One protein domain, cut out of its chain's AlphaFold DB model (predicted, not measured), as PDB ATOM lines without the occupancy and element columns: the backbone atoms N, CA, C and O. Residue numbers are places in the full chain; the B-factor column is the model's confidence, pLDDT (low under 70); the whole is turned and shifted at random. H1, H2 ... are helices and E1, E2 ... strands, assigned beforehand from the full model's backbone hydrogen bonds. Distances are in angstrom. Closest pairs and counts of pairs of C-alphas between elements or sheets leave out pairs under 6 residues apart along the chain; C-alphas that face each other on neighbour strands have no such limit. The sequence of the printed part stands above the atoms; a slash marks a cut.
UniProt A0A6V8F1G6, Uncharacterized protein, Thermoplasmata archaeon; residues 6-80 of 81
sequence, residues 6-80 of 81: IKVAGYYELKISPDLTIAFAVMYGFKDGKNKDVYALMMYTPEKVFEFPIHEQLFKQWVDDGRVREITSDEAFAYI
ATOM      1  N   ILE A   6      29.151 -37.775  17.632       69.06
ATOM      2  CA  ILE A   6      29.961 -36.587  17.344       69.06
ATOM      3  C   ILE A   6      29.458 -35.989  16.033       69.06
ATOM      4  O   ILE A   6      29.301 -36.708  15.046       69.06
ATOM      5  N   LYS A   7      29.192 -34.682  16.022       70.06
ATOM      6  CA  LYS A   7      28.862 -33.928  14.809       70.06
ATOM      7  C   LYS A   7      29.846 -32.776  14.654       70.06
ATOM      8  O   LYS A   7      30.051 -32.021  15.604       70.06
ATOM      9  N   VAL A   8      30.417 -32.624  13.461       72.31
ATOM     10  CA  VAL A   8      31.166 -31.413  13.105       72.31
ATOM     11  C   VAL A   8      30.161 -30.278  12.925       72.31
ATOM     12  O   VAL A   8      29.199 -30.402  12.167       72.31
ATOM     13  N   ALA A   9      30.347 -29.214  13.693       74.12
ATOM     14  CA  ALA A   9      29.528 -28.013  13.659       74.12
ATOM     15  C   ALA A   9      29.856 -27.148  12.442       74.12
ATOM     16  O   ALA A   9      28.943 -26.670  11.779       74.12
ATOM     17  N   GLY A  10      31.151 -27.000  12.162       79.44
ATOM     18  CA  GLY A  10      31.691 -26.190  11.081       79.44
ATOM     19  C   GLY A  10      33.213 -26.299  11.022       79.44
ATOM     20  O   GLY A  10      33.850 -26.781  11.970       79.44
ATOM     21  N   TYR A  11      33.771 -25.859   9.899       82.38
ATOM     22  CA  TYR A  11      35.207 -25.709   9.692       82.38
ATOM     23  C   TYR A  11      35.532 -24.226   9.638       82.38
ATOM     24  O   TYR A  11      34.763 -23.426   9.111       82.38
ATOM     25  N   TYR A  12      36.673 -23.853  10.192       84.50
ATOM     26  CA  TYR A  12      37.080 -22.467  10.309       84.50
ATOM     27  C   TYR A  12      38.557 -22.332   9.986       84.50
ATOM     28  O   TYR A  12      39.356 -23.201  10.327       84.50
ATOM     29  N   GLU A  13      38.924 -21.215   9.376       85.81
ATOM     30  CA  GLU A  13      40.303 -20.753   9.324       85.81
ATOM     31  C   GLU A  13      40.504 -19.619  10.328       85.81
ATOM     32  O   GLU A  13      39.643 -18.759  10.508       85.81
ATOM     33  N   LEU A  14      41.656 -19.617  10.985       84.06
ATOM     34  CA  LEU A  14      42.128 -18.556  11.856       84.06
ATOM     35  C   LEU A  14      43.408 -17.977  11.266       84.06
ATOM     36  O   LEU A  14      44.429 -18.664  11.183       84.06
ATOM     37  N   LYS A  15      43.375 -16.693  10.918       82.44
ATOM     38  CA  LYS A  15      44.554 -15.956  10.471       82.44
ATOM     39  C   LYS A  15      45.331 -15.428  11.675       82.44
ATOM     40  O   LYS A  15      44.833 -14.607  12.450       82.44
ATOM     41  N   ILE A  16      46.564 -15.900  11.840       77.25
ATOM     42  CA  ILE A  16      47.453 -15.510  12.947       77.25
ATOM     43  C   ILE A  16      48.378 -14.375  12.518       77.25
ATOM     44  O   ILE A  16      48.612 -13.445  13.292       77.25
ATOM     45  N   SER A  17      48.871 -14.445  11.285       77.06
ATOM     46  CA  SER A  17      49.692 -13.433  10.625       77.06
ATOM     47  C   SER A  17      49.397 -13.453   9.113       77.06
ATOM     48  O   SER A  17      48.607 -14.285   8.661       77.06
ATOM     49  N   PRO A  18      49.977 -12.547   8.305       77.75
ATOM     50  CA  PRO A  18      49.843 -12.602   6.847       77.75
ATOM     51  C   PRO A  18      50.234 -13.955   6.241       77.75
ATOM     52  O   PRO A  18      49.577 -14.385   5.297       77.75
ATOM     53  N   ASP A  19      51.221 -14.629   6.838       79.00
ATOM     54  CA  ASP A  19      51.827 -15.857   6.311       79.00
ATOM     55  C   ASP A  19      51.389 -17.126   7.060       79.00
ATOM     56  O   ASP A  19      51.744 -18.234   6.664       79.00
ATOM     57  N   LEU A  20      50.628 -16.985   8.155       77.06
ATOM     58  CA  LEU A  20      50.221 -18.106   8.999       77.06
ATOM     59  C   LEU A  20      48.706 -18.148   9.182       77.06
ATOM     60  O   LEU A  20      48.105 -17.280   9.824       77.06
ATOM     61  N   THR A  21      48.116 -19.223   8.670       80.00
ATOM     62  CA  THR A  21      46.698 -19.555   8.816       80.00
ATOM     63  C   THR A  21      46.574 -20.953   9.397       80.00
ATOM     64  O   THR A  21      47.349 -21.838   9.043       80.00
ATOM     65  N   ILE A  22      45.601 -21.152  10.282       79.50
ATOM     66  CA  ILE A  22      45.269 -22.474  10.802       79.50
ATOM     67  C   ILE A  22      43.828 -22.822  10.452       79.50
ATOM     68  O   ILE A  22      42.920 -22.090  10.831       79.50
ATOM     69  N   ALA A  23      43.623 -23.960   9.793       79.38
ATOM     70  CA  ALA A  23      42.311 -24.575   9.643       79.38
ATOM     71  C   ALA A  23      41.995 -25.477  10.850       79.38
ATOM     72  O   ALA A  23      42.830 -26.273  11.281       79.38
ATOM     73  N   PHE A  24      40.786 -25.371  11.397       77.56
ATOM     74  CA  PHE A  24      40.301 -26.200  12.501       77.56
ATOM     75  C   PHE A  24      38.805 -26.503  12.356       77.56
ATOM     76  O   PHE A  24      38.068 -25.785  11.684       77.56
ATOM     77  N   ALA A  25      38.338 -27.574  12.998       73.94
ATOM     78  CA  ALA A  25      36.929 -27.960  13.018       73.94
ATOM     79  C   ALA A  25      36.370 -27.869  14.442       73.94
ATOM     80  O   ALA A  25      37.017 -28.294  15.399       73.94
ATOM     81  N   VAL A  26      35.147 -27.357  14.582       75.06
ATOM     82  CA  VAL A  26      34.421 -27.369  15.858       75.06
ATOM     83  C   VAL A  26      33.533 -28.606  15.903       75.06
ATOM     84  O   VAL A  26      32.787 -28.876  14.964       75.06
ATOM     85  N   MET A  27      33.597 -29.368  16.994       71.00
ATOM     86  CA  MET A  27      32.835 -30.606  17.163       71.00
ATOM     87  C   MET A  27      31.917 -30.528  18.380       71.00
ATOM     88  O   MET A  27      32.348 -30.130  19.461       71.00
ATOM     89  N   TYR A  28      30.676 -30.987  18.214       68.81
ATOM     90  CA  TYR A  28      29.732 -31.190  19.308       68.81
ATOM     91  C   TYR A  28      29.563 -32.682  19.599       68.81
ATOM     92  O   TYR A  28      29.158 -33.462  18.731       68.81
ATOM     93  N   GLY A  29      29.858 -33.070  20.839       64.69
ATOM     94  CA  GLY A  29      29.524 -34.373  21.395       64.69
ATOM     95  C   GLY A  29      28.119 -34.368  21.994       64.69
ATOM     96  O   GLY A  29      27.832 -33.618  22.931       64.69
ATOM     97  N   PHE A  30      27.247 -35.235  21.481       65.12
ATOM     98  CA  PHE A  30      25.896 -35.445  21.997       65.12
ATOM     99  C   PHE A  30      25.823 -36.756  22.773       65.12
ATOM    100  O   PHE A  30      26.082 -37.834  22.225       65.12
ATOM    101  N   LYS A  31      25.390 -36.678  24.034       64.75
ATOM    102  CA  LYS A  31      25.081 -37.848  24.864       64.75
ATOM    103  C   LYS A  31      23.698 -37.669  25.478       64.75
ATOM    104  O   LYS A  31      23.410 -36.633  26.069       64.75
ATOM    105  N   ASP A  32      22.830 -38.663  25.294       73.06
ATOM    106  CA  ASP A  32      21.440 -38.638  25.780       73.06
ATOM    107  C   ASP A  32      20.638 -37.405  25.298       73.06
ATOM    108  O   ASP A  32      19.800 -36.866  26.016       73.06
ATOM    109  N   GLY A  33      20.923 -36.922  24.078       64.50
ATOM    110  CA  GLY A  33      20.250 -35.759  23.481       64.50
ATOM    111  C   GLY A  33      20.689 -34.397  24.032       64.50
ATOM    112  O   GLY A  33      20.129 -33.381  23.632       64.50
ATOM    113  N   LYS A  34      21.691 -34.354  24.920       61.38
ATOM    114  CA  LYS A  34      22.266 -33.120  25.473       61.38
ATOM    115  C   LYS A  34      23.679 -32.889  24.928       61.38
ATOM    116  O   LYS A  34      24.439 -33.848  24.759       61.38
ATOM    117  N   ASN A  35      24.025 -31.622  24.681       63.47
ATOM    118  CA  ASN A  35      25.402 -31.202  24.402       63.47
ATOM    119  C   ASN A  35      26.245 -31.511  25.635       63.47
ATOM    120  O   ASN A  35      25.942 -31.000  26.715       63.47
ATOM    121  N   LYS A  36      27.246 -32.380  25.492       56.31
ATOM    122  CA  LYS A  36      28.042 -32.832  26.634       56.31
ATOM    123  C   LYS A  36      29.505 -32.428  26.543       56.31
ATOM    124  O   LYS A  36      30.054 -32.030  27.560       56.31
ATOM    125  N   ASP A  37      30.089 -32.456  25.347       52.41
ATOM    126  CA  ASP A  37      31.528 -32.267  25.176       52.41
ATOM    127  C   ASP A  37      31.818 -31.377  23.953       52.41
ATOM    128  O   ASP A  37      31.360 -31.663  22.843       52.41
ATOM    129  N   VAL A  38      32.571 -30.292  24.162       56.50
ATOM    130  CA  VAL A  38      33.258 -29.536  23.103       56.50
ATOM    131  C   VAL A  38      34.719 -29.954  23.187       56.50
ATOM    132  O   VAL A  38      35.375 -29.701  24.195       56.50
ATOM    133  N   TYR A  39      35.221 -30.650  22.170       48.88
ATOM    134  CA  TYR A  39      36.622 -31.061  22.153       48.88
ATOM    135  C   TYR A  39      37.506 -29.846  21.881       48.88
ATOM    136  O   TYR A  39      37.348 -29.160  20.872       48.88
ATOM    137  N   ALA A  40      38.418 -29.584  22.811       48.44
ATOM    138  CA  ALA A  40      39.389 -28.516  22.733       48.44
ATOM    139  C   ALA A  40      40.656 -28.963  21.993       48.44
ATOM    140  O   ALA A  40      41.255 -29.972  22.359       48.44
ATOM    141  N   LEU A  41      41.091 -28.203  20.988       50.59
ATOM    142  CA  LEU A  41      42.386 -28.368  20.327       50.59
ATOM    143  C   LEU A  41      43.349 -27.289  20.822       50.59
ATOM    144  O   LEU A  41      43.193 -26.130  20.477       50.59
ATOM    145  N   MET A  42      44.354 -27.643  21.621       40.81
ATOM    146  CA  MET A  42      45.389 -26.684  22.016       40.81
ATOM    147  C   MET A  42      46.427 -26.567  20.897       40.81
ATOM    148  O   MET A  42      47.049 -27.563  20.534       40.81
ATOM    149  N   MET A  43      46.613 -25.367  20.344       55.53
ATOM    150  CA  MET A  43      47.632 -25.122  19.316       55.53
ATOM    151  C   MET A  43      48.728 -24.226  19.872       55.53
ATOM    152  O   MET A  43      48.463 -23.119  20.344       55.53
ATOM    153  N   TYR A  44      49.962 -24.711  19.792       43.53
ATOM    154  CA  TYR A  44      51.155 -23.961  20.151       43.53
ATOM    155  C   TYR A  44      51.734 -23.331  18.886       43.53
ATOM    156  O   TYR A  44      52.177 -24.045  17.988       43.53
ATOM    157  N   THR A  45      51.745 -22.004  18.808       54.72
ATOM    158  CA  THR A  45      52.646 -21.289  17.896       54.72
ATOM    159  C   THR A  45      53.862 -20.790  18.682       54.72
ATOM    160  O   THR A  45      53.797 -20.728  19.912       54.72
ATOM    161  N   PRO A  46      54.972 -20.411  18.019       50.31
ATOM    162  CA  PRO A  46      56.157 -19.886  18.708       50.31
ATOM    163  C   PRO A  46      55.876 -18.678  19.617       50.31
ATOM    164  O   PRO A  46      56.642 -18.412  20.537       50.31
ATOM    165  N   GLU A  47      54.776 -17.960  19.374       55.94
ATOM    166  CA  GLU A  47      54.451 -16.694  20.037       55.94
ATOM    167  C   GLU A  47      53.104 -16.710  20.774       55.94
ATOM    168  O   GLU A  47      52.821 -15.796  21.549       55.94
ATOM    169  N   LYS A  48      52.233 -17.698  20.521       55.59
ATOM    170  CA  LYS A  48      50.867 -17.728  21.062       55.59
ATOM    171  C   LYS A  48      50.411 -19.143  21.382       55.59
ATOM    172  O   LYS A  48      50.587 -20.078  20.606       55.59
ATOM    173  N   VAL A  49      49.740 -19.264  22.519       54.12
ATOM    174  CA  VAL A  49      48.983 -20.457  22.891       54.12
ATOM    175  C   VAL A  49      47.525 -20.195  22.544       54.12
ATOM    176  O   VAL A  49      46.950 -19.202  22.989       54.12
ATOM    177  N   PHE A  50      46.933 -21.071  21.740       61.38
ATOM    178  CA  PHE A  50      45.495 -21.078  21.500       61.38
ATOM    179  C   PHE A  50      44.856 -22.107  22.418       61.38
ATOM    180  O   PHE A  50      45.144 -23.299  22.317       61.38
ATOM    181  N   GLU A  51      43.997 -21.634  23.316       53.34
ATOM    182  CA  GLU A  51      43.188 -22.481  24.181       53.34
ATOM    183  C   GLU A  51      41.794 -22.640  23.577       53.34
ATOM    184  O   GLU A  51      41.154 -21.673  23.162       53.34
ATOM    185  N   PHE A  52      41.332 -23.883  23.534       61.59
ATOM    186  CA  PHE A  52      39.937 -24.217  23.296       61.59
ATOM    187  C   PHE A  52      39.385 -24.854  24.589       61.59
ATOM    188  O   PHE A  52      40.163 -25.445  25.337       61.59
ATOM    189  N   PRO A  53      38.070 -24.792  24.869       62.72
ATOM    190  CA  PRO A  53      37.038 -24.117  24.090       62.72
ATOM    191  C   PRO A  53      37.203 -22.594  24.145       62.72
ATOM    192  O   PRO A  53      37.375 -22.009  25.210       62.72
ATOM    193  N   ILE A  54      37.136 -21.942  22.985       69.44
ATOM    194  CA  ILE A  54      37.123 -20.480  22.915       69.44
ATOM    195  C   ILE A  54      35.752 -20.011  23.412       69.44
ATOM    196  O   ILE A  54      34.722 -20.522  22.970       69.44
ATOM    197  N   HIS A  55      35.723 -19.041  24.328       72.19
ATOM    198  CA  HIS A  55      34.468 -18.417  24.753       72.19
ATOM    199  C   HIS A  55      33.720 -17.829  23.550       72.19
ATOM    200  O   HIS A  55      34.321 -17.141  22.725       72.19
ATOM    201  N   GLU A  56      32.401 -18.028  23.486       73.31
ATOM    202  CA  GLU A  56      31.555 -17.573  22.370       73.31
ATOM    203  C   GLU A  56      31.755 -16.086  22.043       73.31
ATOM    204  O   GLU A  56      31.852 -15.714  20.877       73.31
ATOM    205  N   GLN A  57      31.902 -15.239  23.066       76.19
ATOM    206  CA  GLN A  57      32.139 -13.807  22.886       76.19
ATOM    207  C   GLN A  57      33.475 -13.507  22.188       76.19
ATOM    208  O   GLN A  57      33.523 -12.649  21.310       76.19
ATOM    209  N   LEU A  58      34.544 -14.221  22.551       78.75
ATOM    210  CA  LEU A  58      35.860 -14.056  21.934       78.75
ATOM    211  C   LEU A  58      35.864 -14.597  20.501       78.75
ATOM    212  O   LEU A  58      36.431 -13.973  19.610       78.75
ATOM    213  N   PHE A  59      35.188 -15.726  20.272       80.88
ATOM    214  CA  PHE A  59      35.015 -16.285  18.934       80.88
ATOM    215  C   PHE A  59      34.253 -15.315  18.025       80.88
ATOM    216  O   PHE A  59      34.718 -15.008  16.931       80.88
ATOM    217  N   LYS A  60      33.132 -14.769  18.511       81.19
ATOM    218  CA  LYS A  60      32.350 -13.762  17.794       81.19
ATOM    219  C   LYS A  60      33.187 -12.528  17.467       81.19
ATOM    220  O   LYS A  60      33.198 -12.108  16.319       81.19
ATOM    221  N   GLN A  61      33.941 -12.011  18.437       82.75
ATOM    222  CA  GLN A  61      34.850 -10.891  18.198       82.75
ATOM    223  C   GLN A  61      35.857 -11.209  17.085       82.75
ATOM    224  O   GLN A  61      36.093 -10.378  16.219       82.75
ATOM    225  N   TRP A  62      36.441 -12.409  17.061       85.12
ATOM    226  CA  TRP A  62      37.394 -12.774  16.010       85.12
ATOM    227  C   TRP A  62      36.752 -12.937  14.630       85.12
ATOM    228  O   TRP A  62      37.426 -12.678  13.635       85.12
ATOM    229  N   VAL A  63      35.485 -13.350  14.560       84.12
ATOM    230  CA  VAL A  63      34.713 -13.357  13.309       84.12
ATOM    231  C   VAL A  63      34.443 -11.923  12.845       84.12
ATOM    232  O   VAL A  63      34.712 -11.604  11.689       84.12
ATOM    233  N   ASP A  64      33.994 -11.049  13.748       87.56
ATOM    234  CA  ASP A  64      33.714  -9.635  13.458       87.56
ATOM    235  C   ASP A  64      34.988  -8.881  13.017       87.56
ATOM    236  O   ASP A  64      34.953  -8.077  12.085       87.56
ATOM    237  N   ASP A  65      36.136  -9.204  13.622       87.88
ATOM    238  CA  ASP A  65      37.456  -8.661  13.274       87.88
ATOM    239  C   ASP A  65      38.039  -9.269  11.973       87.88
ATOM    240  O   ASP A  65      39.148  -8.916  11.566       87.88
ATOM    241  N   GLY A  66      37.352 -10.229  11.338       84.81
ATOM    242  CA  GLY A  66      37.827 -10.930  10.138       84.81
ATOM    243  C   GLY A  66      39.050 -11.827  10.369       84.81
ATOM    244  O   GLY A  66      39.744 -12.202   9.423       84.81
ATOM    245  N   ARG A  67      39.349 -12.161  11.629       83.12
ATOM    246  CA  ARG A  67      40.456 -13.048  12.019       83.12
ATOM    247  C   ARG A  67      40.076 -14.519  11.900       83.12
ATOM    248  O   ARG A  67      40.960 -15.339  11.667       83.12
ATOM    249  N   VAL A  68      38.794 -14.835  12.076       86.38
ATOM    250  CA  VAL A  68      38.218 -16.166  11.862       86.38
ATOM    251  C   VAL A  68      37.216 -16.109  10.719       86.38
ATOM    252  O   VAL A  68      36.364 -15.225  10.687       86.38
ATOM    253  N   ARG A  69      37.289 -17.078   9.808       87.88
ATOM    254  CA  ARG A  69      36.336 -17.240   8.706       87.88
ATOM    255  C   ARG A  69      35.855 -18.685   8.652       87.88
ATOM    256  O   ARG A  69      36.645 -19.602   8.843       87.88
ATOM    257  N   GLU A  70      34.563 -18.886   8.417       86.38
ATOM    258  CA  GLU A  70      34.022 -20.219   8.135       86.38
ATOM    259  C   GLU A  70      34.460 -20.674   6.740       86.38
ATOM    260  O   GLU A  70      34.400 -19.908   5.776       86.38
ATOM    261  N   ILE A  71      34.910 -21.919   6.655       84.38
ATOM    262  CA  ILE A  71      35.364 -22.567   5.427       84.38
ATOM    263  C   ILE A  71      34.631 -23.897   5.251       84.38
ATOM    264  O   ILE A  71      33.989 -24.418   6.165       84.38
ATOM    265  N   THR A  72      34.722 -24.464   4.062       86.25
ATOM    266  CA  THR A  72      34.214 -25.799   3.750       86.25
ATOM    267  C   THR A  72      35.175 -26.891   4.230       86.25
ATOM    268  O   THR A  72      36.352 -26.646   4.505       86.25
ATOM    269  N   SER A  73      34.687 -28.134   4.302       79.81
ATOM    270  CA  SER A  73      35.541 -29.300   4.566       79.81
ATOM    271  C   SER A  73      36.640 -29.473   3.520       79.81
ATOM    272  O   SER A  73      37.743 -29.889   3.864       79.81
ATOM    273  N   ASP A  74      36.341 -29.152   2.260       81.19
ATOM    274  CA  ASP A  74      37.266 -29.307   1.136       81.19
ATOM    275  C   ASP A  74      38.393 -28.271   1.217       81.19
ATOM    276  O   ASP A  74      39.564 -28.618   1.062       81.19
ATOM    277  N   GLU A  75      38.059 -27.020   1.554       79.12
ATOM    278  CA  GLU A  75      39.048 -25.978   1.851       79.12
ATOM    279  C   GLU A  75      39.930 -26.378   3.038       79.12
ATOM    280  O   GLU A  75      41.149 -26.281   2.945       79.12
ATOM    281  N   ALA A  76      39.344 -26.888   4.129       77.62
ATOM    282  CA  ALA A  76      40.105 -27.337   5.296       77.62
ATOM    283  C   ALA A  76      41.061 -28.497   4.960       77.62
ATOM    284  O   ALA A  76      42.193 -28.529   5.444       77.62
ATOM    285  N   PHE A  77      40.622 -29.437   4.120       73.19
ATOM    286  CA  PHE A  77      41.424 -30.583   3.692       73.19
ATOM    287  C   PHE A  77      42.638 -30.167   2.850       73.19
ATOM    288  O   PHE A  77      43.707 -30.761   2.991       73.19
ATOM    289  N   ALA A  78      42.512 -29.111   2.043       75.31
ATOM    290  CA  ALA A  78      43.603 -28.592   1.221       75.31
ATOM    291  C   ALA A  78      44.797 -28.047   2.032       75.31
ATOM    292  O   ALA A  78      45.888 -27.960   1.486       75.31
ATOM    293  N   TYR A  79      44.628 -27.716   3.320       68.19
ATOM    294  CA  TYR A  79      45.739 -27.293   4.191       68.19
ATOM    295  C   TYR A  79      46.600 -28.456   4.711       68.19
ATOM    296  O   TYR A  79      47.669 -28.216   5.269       68.19
ATOM    297  N   ILE A  80      46.114 -29.699   4.610       64.81
ATOM    298  CA  ILE A  80      46.801 -30.900   5.119       64.81
ATOM    299  C   ILE A  80      47.662 -31.559   4.026       64.81
ATOM    300  O   ILE A  80      48.603 -32.286   4.351       64.81
TER     301      ILE A  80
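AT A GLANCE: This is residues 6 to 80 of the 81 residues of an uncharacterized protein of Thermoplasmata archaeon (UniProt A0A6V8F1G6). A long two-stranded hairpin, E1 and E2, runs through the whole as its spine; E3 folds back beside one end of E2 and short E4 crosses beside E1, so that the four strands make one strongly twisted sheet, curled like part of a barrel. H2 packs over E1 and E2, H1 stands at the E4 edge, and residues 39 to 55 form a long stretch with no named element that makes a small turn-back of its own. The printed part has 75 residues, with two named helices and four named strands in the order E1 E2 E3 H1 E4 H2; the sheet runs E3 E2 E1 E4, all antiparallel, and the class is mixed, helices and strands. It is compact, with a radius of gyration of the C-alphas of 13.1 A, yet elongated in outline, spanning 43 by 26 by 24 A.

HOW THE PARTS SIT: Begin at the inner strands E1, residues 6 to 15, and E2, residues 21 to 31, a hairpin at 159 degrees; look for N 12 and O 24, 2.8 A apart, within hydrogen-bond range. E1 bends by 51 degrees at residue 9. E2 forms another hairpin with edge strand E3, residues 34 to 38, at 149 degrees, where N 29 and O 37 are 2.9 A apart. E1, E2 and E3 are a meander, each strand the antiparallel neighbour of the one before. On the other side of E1 find edge strand E4, residues 68 to 71, antiparallel at 127 degrees, with N 13 and O 69 at 2.8 A. H2, residues 73 to 78, is on the sheet at a height of 8.8 A, only just over E2 and E1, with 3 of its C-alphas on each; on the local plane it runs slantwise to the strands, at 44 degrees to E1. Its closest C-alphas to E2 are Ala 76 and Ala 23, 5.6 A apart. H1, residues 56 to 64, is on the sheet over E4, at a height of 9.4 A from a local plane fitted to just 6 C-alphas, and stands up from it at 58 degrees; the closest C-alphas of H1 and E4 are Trp 62 and Val 68, 5.4 A. H1 and H2 are apart. In both helices every O i to N i+4 pair is within hydrogen-bond range.

IN THESE COORDINATES: Find C-alpha 6 at (29.961, -36.587, 17.344); from there E1 runs 26.2 A to C-alpha 15. E2 starts at (46.698, -19.555, 8.816) and covers 32.5 A, E3 11.8 A, H1 12.1 A and E4 9.5 A. H2, 8.8 A, ends at C-alpha 78, (43.603, -28.592, 1.221).

THE WHOLE: The C-alphas farthest apart, Pro 18 and Asp 32, are 42.9 A from each other. The printed part has no cut. The link from E3 to H1, 17 residues, is long, and in it residues 43 to 44 pair antiparallel with 49 to 50; the other links are tight. The mean pLDDT of the printed part is 71.4, and 29 residues are under 70: residue 6, 28 to 31, 33 to 54 and 79 to 80.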